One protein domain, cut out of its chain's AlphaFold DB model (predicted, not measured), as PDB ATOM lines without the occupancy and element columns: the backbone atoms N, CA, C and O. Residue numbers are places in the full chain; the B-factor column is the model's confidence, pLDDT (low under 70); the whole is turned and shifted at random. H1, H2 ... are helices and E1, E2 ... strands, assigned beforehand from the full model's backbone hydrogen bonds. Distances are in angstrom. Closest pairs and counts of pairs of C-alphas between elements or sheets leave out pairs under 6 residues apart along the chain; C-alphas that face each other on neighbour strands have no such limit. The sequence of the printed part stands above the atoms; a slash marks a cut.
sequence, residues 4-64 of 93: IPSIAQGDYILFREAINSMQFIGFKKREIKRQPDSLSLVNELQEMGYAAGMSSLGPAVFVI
ATOM      1  N   ILE A   4     120.343 121.056  96.586       96.75
ATOM      2  CA  ILE A   4     118.874 121.177  96.588       96.75
ATOM      3  C   ILE A   4     118.201 119.910  96.026       96.75
ATOM      4  O   ILE A   4     117.296 119.392  96.682       96.75
ATOM      5  N   PRO A   5     118.645 119.351  94.879       96.75
ATOM      6  CA  PRO A   5     118.122 118.073  94.402       96.75
ATOM      7  C   PRO A   5     118.265 116.922  95.404       96.75
ATOM      8  O   PRO A   5     117.328 116.144  95.542       96.75
ATOM      9  N   SER A   6     119.396 116.812  96.112       97.44
ATOM     10  CA  SER A   6     119.613 115.716  97.063       97.44
ATOM     11  C   SER A   6     118.663 115.790  98.258       97.44
ATOM     12  O   SER A   6     118.156 114.762  98.688       97.44
ATOM     13  N   ILE A   7     118.353 116.999  98.745       95.81
ATOM     14  CA  ILE A   7     117.329 117.204  99.782       95.81
ATOM     15  C   ILE A   7     115.957 116.772  99.259       95.81
ATOM     16  O   ILE A   7     115.270 115.995  99.912       95.81
ATOM     17  N   ALA A   8     115.570 117.234  98.065       97.19
ATOM     18  CA  ALA A   8     114.271 116.908  97.474       97.19
ATOM     19  C   ALA A   8     114.075 115.399  97.234       97.19
ATOM     20  O   ALA A   8     112.945 114.920  97.227       97.19
ATOM     21  N   GLN A   9     115.169 114.660  97.032       97.12
ATOM     22  CA  GLN A   9     115.168 113.214  96.804       97.12
ATOM     23  C   GLN A   9     115.401 112.389  98.077       97.12
ATOM     24  O   GLN A   9     115.326 111.166  98.013       97.12
ATOM     25  N   GLY A  10     115.696 113.023  99.218       96.12
ATOM     26  CA  GLY A  10     116.089 112.311 100.438       96.12
ATOM     27  C   GLY A  10     117.410 111.540 100.305       96.12
ATOM     28  O   GLY A  10     117.639 110.584 101.040       96.12
ATOM     29  N   ASP A  11     118.282 111.925  99.369       97.56
ATOM     30  CA  ASP A  11     119.571 111.267  99.139       97.56
ATOM     31  C   ASP A  11     120.638 111.860 100.066       97.56
ATOM     32  O   ASP A  11     121.280 112.873  99.760       97.56
ATOM     33  N   TYR A  12     120.820 111.221 101.223       96.81
ATOM     34  CA  TYR A  12     121.803 111.653 102.215       96.81
ATOM     35  C   TYR A  12     123.250 111.550 101.711       96.81
ATOM     36  O   TYR A  12     124.071 112.408 102.035       96.81
ATOM     37  N   ILE A  13     123.580 110.549 100.887       96.81
ATOM     38  CA  ILE A  13     124.945 110.371 100.371       96.81
ATOM     39  C   ILE A  13     125.304 111.565  99.488       96.81
ATOM     40  O   ILE A  13     126.339 112.207  99.689       96.81
ATOM     41  N   LEU A  14     124.411 111.913  98.564       97.50
ATOM     42  CA  LEU A  14     124.607 113.044  97.669       97.50
ATOM     43  C   LEU A  14     124.552 114.387  98.409       97.50
ATOM     44  O   LEU A  14     125.289 115.319  98.071       97.50
ATOM     45  N   PHE A  15     123.702 114.490  99.432       97.81
ATOM     46  CA  PHE A  15     123.642 115.646 100.322       97.81
ATOM     47  C   PHE A  15     124.973 115.866 101.040       97.81
ATOM     48  O   PHE A  15     125.527 116.966 100.977       97.81
ATOM     49  N   ARG A  16     125.525 114.814 101.651       97.75
ATOM     50  CA  ARG A  16     126.828 114.836 102.318       97.75
ATOM     51  C   ARG A  16     127.929 115.290 101.373       97.75
ATOM     52  O   ARG A  16     128.666 116.218 101.696       97.75
ATOM     53  N   GLU A  17     128.025 114.686 100.192       97.56
ATOM     54  CA  GLU A  17     129.023 115.076  99.189       97.56
ATOM     55  C   GLU A  17     128.912 116.561  98.820       97.56
ATOM     56  O   GLU A  17     129.925 117.259  98.692       97.56
ATOM     57  N   ALA A  18     127.683 117.063  98.670       97.56
ATOM     58  CA  ALA A  18     127.430 118.457  98.349       97.56
ATOM     59  C   ALA A  18     127.820 119.407  99.494       97.56
ATOM     60  O   ALA A  18     128.463 120.424  99.218       97.56
ATOM     61  N   ILE A  19     127.471 119.088 100.746       97.56
ATOM     62  CA  ILE A  19     127.850 119.865 101.939       97.56
ATOM     63  C   ILE A  19     129.371 119.904 102.104       97.56
ATOM     64  O   ILE A  19     129.940 120.991 102.254       97.56
ATOM     65  N   ASN A  20     130.029 118.749 101.999       97.75
ATOM     66  CA  ASN A  20     131.463 118.622 102.237       97.75
ATOM     67  C   ASN A  20     132.259 119.382 101.172       97.75
ATOM     68  O   ASN A  20     133.104 120.222 101.485       97.75
ATOM     69  N   SER A  21     131.897 119.199  99.898       96.94
ATOM     70  CA  SER A  21     132.523 119.921  98.783       96.94
ATOM     71  C   SER A  21     132.337 121.439  98.887       96.94
ATOM     72  O   SER A  21     133.223 122.201  98.494       96.94
ATOM     73  N   MET A  22     131.194 121.901  99.411       96.38
ATOM     74  CA  MET A  22     130.881 123.327  99.525       96.38
ATOM     75  C   MET A  22     131.865 124.074 100.433       96.38
ATOM     76  O   MET A  22     132.155 125.243 100.173       96.38
ATOM     77  N   GLN A  23     132.428 123.408 101.446       96.88
ATOM     78  CA  GLN A  23     133.376 124.039 102.371       96.88
ATOM     79  C   GLN A  23     134.659 124.517 101.669       96.88
ATOM     80  O   GLN A  23     135.305 125.461 102.124       96.88
ATOM     81  N   PHE A  24     135.002 123.929 100.517       95.88
ATOM     82  CA  PHE A  24     136.282 124.147  99.837       95.88
ATOM     83  C   PHE A  24     136.178 124.903  98.508       95.88
ATOM     84  O   PHE A  24     137.161 124.985  97.762       95.88
ATOM     85  N   ILE A  25     135.028 125.519  98.225       96.00
ATOM     86  CA  ILE A  25     134.793 126.325  97.019       96.00
ATOM     87  C   ILE A  25     134.379 127.766  97.360       96.00
ATOM     88  O   ILE A  25     133.996 128.078  98.487       96.00
ATOM     89  N   GLY A  26     134.480 128.662  96.373       95.06
ATOM     90  CA  GLY A  26     133.995 130.045  96.468       95.06
ATOM     91  C   GLY A  26     134.530 130.835  97.672       95.06
ATOM     92  O   GLY A  26     135.695 130.707  98.056       95.06
ATOM     93  N   PHE A  27     133.663 131.669  98.260       96.19
ATOM     94  CA  PHE A  27     133.979 132.429  99.474       96.19
ATOM     95  C   PHE A  27     134.167 131.531 100.690       96.19
ATOM     96  O   PHE A  27     135.070 131.787 101.486       96.19
ATOM     97  N   LYS A  28     133.410 130.432 100.773       96.19
ATOM     98  CA  LYS A  28     133.456 129.521 101.914       96.19
ATOM     99  C   LYS A  28     134.858 128.968 102.165       96.19
ATOM    100  O   LYS A  28     135.323 128.975 103.301       96.19
ATOM    101  N   LYS A  29     135.595 128.656 101.090       97.38
ATOM    102  CA  LYS A  29     137.020 128.279 101.145       97.38
ATOM    103  C   LYS A  29     137.887 129.301 101.885       97.38
ATOM    104  O   LYS A  29     138.847 128.923 102.546       97.38
ATOM    105  N   ARG A  30     137.626 130.602 101.720       97.44
ATOM    106  CA  ARG A  30     138.386 131.673 102.391       97.44
ATOM    107  C   ARG A  30     137.919 131.874 103.828       97.44
ATOM    108  O   ARG A  30     138.752 132.159 104.678       97.44
ATOM    109  N   GLU A  31     136.621 131.741 104.079       97.50
ATOM    110  CA  GLU A  31     136.019 131.877 105.408       97.50
ATOM    111  C   GLU A  31     136.516 130.779 106.348       97.50
ATOM    112  O   GLU A  31     137.049 131.089 107.407       97.50
ATOM    113  N   ILE A  32     136.439 129.510 105.931       97.50
ATOM    114  CA  ILE A  32     136.860 128.378 106.768       97.50
ATOM    115  C   ILE A  32     138.370 128.380 107.028       97.50
ATOM    116  O   ILE A  32     138.811 128.110 108.134       97.50
ATOM    117  N   LYS A  33     139.185 128.803 106.052       96.94
ATOM    118  CA  LYS A  33     140.640 128.951 106.232       96.94
ATOM    119  C   LYS A  33     141.041 129.994 107.277       96.94
ATOM    120  O   LYS A  33     142.185 129.981 107.716       96.94
ATOM    121  N   ARG A  34     140.144 130.921 107.631       97.38
ATOM    122  CA  ARG A  34     140.374 131.905 108.702       97.38
ATOM    123  C   ARG A  34     139.997 131.376 110.086       97.38
ATOM    124  O   ARG A  34     140.291 132.056 111.059       97.38
ATOM    125  N   GLN A  35     139.380 130.199 110.162       96.94
ATOM    126  CA  GLN A  35     138.948 129.541 111.391       96.94
ATOM    127  C   GLN A  35     139.661 128.181 111.494       96.94
ATOM    128  O   GLN A  35     139.063 127.160 111.158       96.94
ATOM    129  N   PRO A  36     140.958 128.150 111.862       95.38
ATOM    130  CA  PRO A  36     141.767 126.931 111.810       95.38
ATOM    131  C   PRO A  36     141.195 125.799 112.672       95.38
ATOM    132  O   PRO A  36     141.161 124.666 112.204       95.38
ATOM    133  N   ASP A  37     140.665 126.104 113.858       93.69
ATOM    134  CA  ASP A  37     140.072 125.095 114.745       93.69
ATOM    135  C   ASP A  37     138.797 124.494 114.133       93.69
ATOM    136  O   ASP A  37     138.644 123.275 114.061       93.69
ATOM    137  N   SER A  38     137.913 125.342 113.589       95.44
ATOM    138  CA  SER A  38     136.719 124.889 112.867       95.44
ATOM    139  C   SER A  38     137.079 124.081 111.618       95.44
ATOM    140  O   SER A  38     136.379 123.131 111.290       95.44
ATOM    141  N   LEU A  39     138.148 124.449 110.902       97.25
ATOM    142  CA  LEU A  39     138.616 123.718 109.724       97.25
ATOM    143  C   LEU A  39     139.111 122.317 110.092       97.25
ATOM    144  O   LEU A  39     138.741 121.365 109.410       97.25
ATOM    145  N   SER A  40     139.921 122.191 111.146       95.38
ATOM    146  CA  SER A  40     140.401 120.893 111.632       95.38
ATOM    147  C   SER A  40     139.229 119.988 112.001       95.38
ATOM    148  O   SER A  40     139.108 118.898 111.449       95.38
ATOM    149  N   LEU A  41     138.293 120.500 112.806       94.50
ATOM    150  CA  LEU A  41     137.106 119.753 113.214       94.50
ATOM    151  C   LEU A  41     136.221 119.354 112.020       94.50
ATOM    152  O   LEU A  41     135.759 118.221 111.937       94.50
ATOM    153  N   VAL A  42     135.998 120.262 111.062       96.31
ATOM    154  CA  VAL A  42     135.242 119.941 109.840       96.31
ATOM    155  C   VAL A  42     135.922 118.824 109.052       96.31
ATOM    156  O   VAL A  42     135.224 117.929 108.589       96.31
ATOM    157  N   ASN A  43     137.248 118.845 108.895       96.88
ATOM    158  CA  ASN A  43     137.955 117.788 108.171       96.88
ATOM    159  C   ASN A  43     137.802 116.433 108.871       96.88
ATOM    160  O   ASN A  43     137.426 115.466 108.215       96.88
ATOM    161  N   GLU A  44     138.004 116.378 110.189       94.38
ATOM    162  CA  GLU A  44     137.851 115.151 110.980       94.38
ATOM    163  C   GLU A  44     136.437 114.567 110.854       94.38
ATOM    164  O   GLU A  44     136.262 113.393 110.530       94.38
ATOM    165  N   LEU A  45     135.405 115.401 111.006       94.25
ATOM    166  CA  LEU A  45     134.009 114.982 110.863       94.25
ATOM    167  C   LEU A  45     133.686 114.471 109.451       94.25
ATOM    168  O   LEU A  45     132.919 113.520 109.281       94.25
ATOM    169  N   GLN A  46     134.259 115.090 108.418       96.44
ATOM    170  CA  GLN A  46     134.082 114.635 107.040       96.44
ATOM    171  C   GLN A  46     134.807 113.312 106.771       96.44
ATOM    172  O   GLN A  46     134.263 112.468 106.056       96.44
ATOM    173  N   GLU A  47     135.988 113.103 107.356       95.62
ATOM    174  CA  GLU A  47     136.735 111.839 107.297       95.62
ATOM    175  C   GLU A  47     135.993 110.700 108.007       95.62
ATOM    176  O   GLU A  47     135.980 109.574 107.510       95.62
ATOM    177  N   MET A  48     135.277 111.001 109.095       93.00
ATOM    178  CA  MET A  48     134.350 110.069 109.752       93.00
ATOM    179  C   MET A  48     133.093 109.767 108.917       93.00
ATOM    180  O   MET A  48     132.306 108.890 109.268       93.00
ATOM    181  N   GLY A  49     132.897 110.462 107.794       94.31
ATOM    182  CA  GLY A  49     131.815 110.198 106.853       94.31
ATOM    183  C   GLY A  49     130.543 111.005 107.097       94.31
ATOM    184  O   GLY A  49     129.507 110.652 106.524       94.31
ATOM    185  N   TYR A  50     130.597 112.091 107.871       95.88
ATOM    186  CA  TYR A  50     129.443 112.954 108.118       95.88
ATOM    187  C   TYR A  50     129.283 114.083 107.091       95.88
ATOM    188  O   TYR A  50     130.235 114.494 106.416       95.88
ATOM    189  N   ALA A  51     128.057 114.609 106.983       97.25
ATOM    190  CA  ALA A  51     127.777 115.875 106.311       97.25
ATOM    191  C   ALA A  51     128.072 117.031 107.275       97.25
ATOM    192  O   ALA A  51     127.214 117.433 108.065       97.25
ATOM    193  N   ALA A  52     129.300 117.545 107.224       96.94
ATOM    194  CA  ALA A  52     129.802 118.513 108.193       96.94
ATOM    195  C   ALA A  52     130.315 119.792 107.529       96.94
ATOM    196  O   ALA A  52     130.900 119.783 106.439       96.94
ATOM    197  N   GLY A  53     130.115 120.919 108.207       97.44
ATOM    198  CA  GLY A  53     130.549 122.216 107.712       97.44
ATOM    199  C   GLY A  53     130.573 123.299 108.778       97.44
ATOM    200  O   GLY A  53     130.093 123.128 109.893       97.44
ATOM    201  N   MET A  54     131.132 124.450 108.417       97.75
ATOM    202  CA  MET A  54     131.149 125.620 109.291       97.75
ATOM    203  C   MET A  54     129.911 126.483 109.026       97.75
ATOM    204  O   MET A  54     129.593 126.772 107.871       97.75
ATOM    205  N   SER A  55     129.225 126.957 110.061       96.44
ATOM    206  CA  SER A  55     128.095 127.879 109.912       96.44
ATOM    207  C   SER A  55     128.587 129.310 109.670       96.44
ATOM    208  O   SER A  55     129.406 129.822 110.430       96.44
ATOM    209  N   SER A  56     128.110 129.965 108.603       94.00
ATOM    210  CA  SER A  56     128.461 131.355 108.244       94.00
ATOM    211  C   SER A  56     129.980 131.630 108.296       94.00
ATOM    212  O   SER A  56     130.751 130.913 107.660       94.00
ATOM    213  N   LEU A  57     130.441 132.622 109.060       95.75
ATOM    214  CA  LEU A  57     131.861 132.953 109.248       95.75
ATOM    215  C   LEU A  57     132.540 132.179 110.396       95.75
ATOM    216  O   LEU A  57     133.694 132.468 110.720       95.75
ATOM    217  N   GLY A  58     131.854 131.199 110.987       95.12
ATOM    218  CA  GLY A  58     132.310 130.448 112.156       95.12
ATOM    219  C   GLY A  58     132.058 131.174 113.487       95.12
ATOM    220  O   GLY A  58     131.392 132.211 113.509       95.12
ATOM    221  N   PRO A  59     132.561 130.624 114.610       94.38
ATOM    222  CA  PRO A  59     133.351 129.387 114.705       94.38
ATOM    223  C   PRO A  59     132.493 128.113 114.785       94.38
ATOM    224  O   PRO A  59     133.031 127.010 114.824       94.38
ATOM    225  N   ALA A  60     131.164 128.250 114.818       95.25
ATOM    226  CA  ALA A  60     130.261 127.117 114.971       95.25
ATOM    227  C   ALA A  60     130.406 126.122 113.807       95.25
ATOM    228  O   ALA A  60     130.276 126.495 112.636       95.25
ATOM    229  N   VAL A  61     130.644 124.858 114.149       95.56
ATOM    230  CA  VAL A  61     130.622 123.717 113.230       95.56
ATOM    231  C   VAL A  61     129.300 122.989 113.419       95.56
ATOM    232  O   VAL A  61     128.809 122.868 114.537       95.56
ATOM    233  N   PHE A  62     128.706 122.547 112.319       96.00
ATOM    234  CA  PHE A  62     127.494 121.745 112.331       96.00
ATOM    235  C   PHE A  62     127.759 120.388 111.696       96.00
ATOM    236  O   PHE A  62     128.603 120.248 110.803       96.00
ATOM    237  N   VAL A  63     126.953 119.421 112.118       95.62
ATOM    238  CA  VAL A  63     126.846 118.106 111.504       95.62
ATOM    239  C   VAL A  63     125.373 117.817 111.277       95.62
ATOM    240  O   VAL A  63     124.539 118.126 112.123       95.62
ATOM    241  N   ILE A  64     125.050 117.258 110.116       95.44
ATOM    242  CA  ILE A  64     123.707 116.777 109.796       95.44
ATOM    243  C   ILE A  64     123.828 115.287 109.504       95.44
ATOM    244  O   ILE A  64     124.638 114.890 108.668       95.44
TER     245      ILE A  64
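AT A GLANCE: This is residues 4 to 64 of the 93 residues of the protein "Putative sugar kinase" of Haloarculaceae archaeon HSR-Est (UniProt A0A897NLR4). Two longer helices, H2 and H4, run opposite ways with strand E1 packed on both, and E2 folds back beside E1 as a hairpin. H1 makes a corner with H2 at one end of the domain, and short H3 lies towards the other end. The 61 printed residues, mostly helix by class, hold four named helices and then two named strands, H1 H2 H3 H4 E1 E2, the sheet being E1 - E2, antiparallel. The whole is compact, with a radius of gyration of the C-alphas of 11.3 A and spans of 33 by 23 by 15 A.

IN THESE COORDINATES: H1, residues 4 to 9, begins at C-alpha 4 (118.874, 121.177, 96.588). H2, residues 12 to 22, is 15.0 A long. H3 is residues 28 to 32. H4, residues 36 to 47, is 16.5 A long and begins at C-alpha 36 (141.767, 126.931, 111.810). E1 is residues 51 to 54, 10.7 A; E2, residues 61 to 64, 10.4 A, ends at C-alpha 64 (123.707, 116.777, 109.796).

HOW THE PARTS SIT: H1 and H2 touch only at the corner, the closest C-alphas being those of Ser 6 and Phe 15, 5.2 A. H2 and H4 are close but not clearly touching, at a shallow tilt of 29 degrees; C-alphas 20 and 46 are closest, 6.8 A. H3 and H4 are also close but not clearly touching, closest at C-alphas 32 and 39, 5.8 A. The closest C-alphas of H2 and E1 are 16 and 51, 4.2 A; of H4 and E1, 42 and 53, 5.6 A. In the hairpin E1 and E2, N 62 and O 53 are 2.9 A apart, within hydrogen-bond range. In H1, H2, H3 and H4 every O i to N i+4 pair is within range.

THE WHOLE: The C-alphas farthest apart, of Gln 9 and Arg 34, are 33.6 A apart. The printed part has no cut, no link is long, and no printed residue is under pLDDT 70.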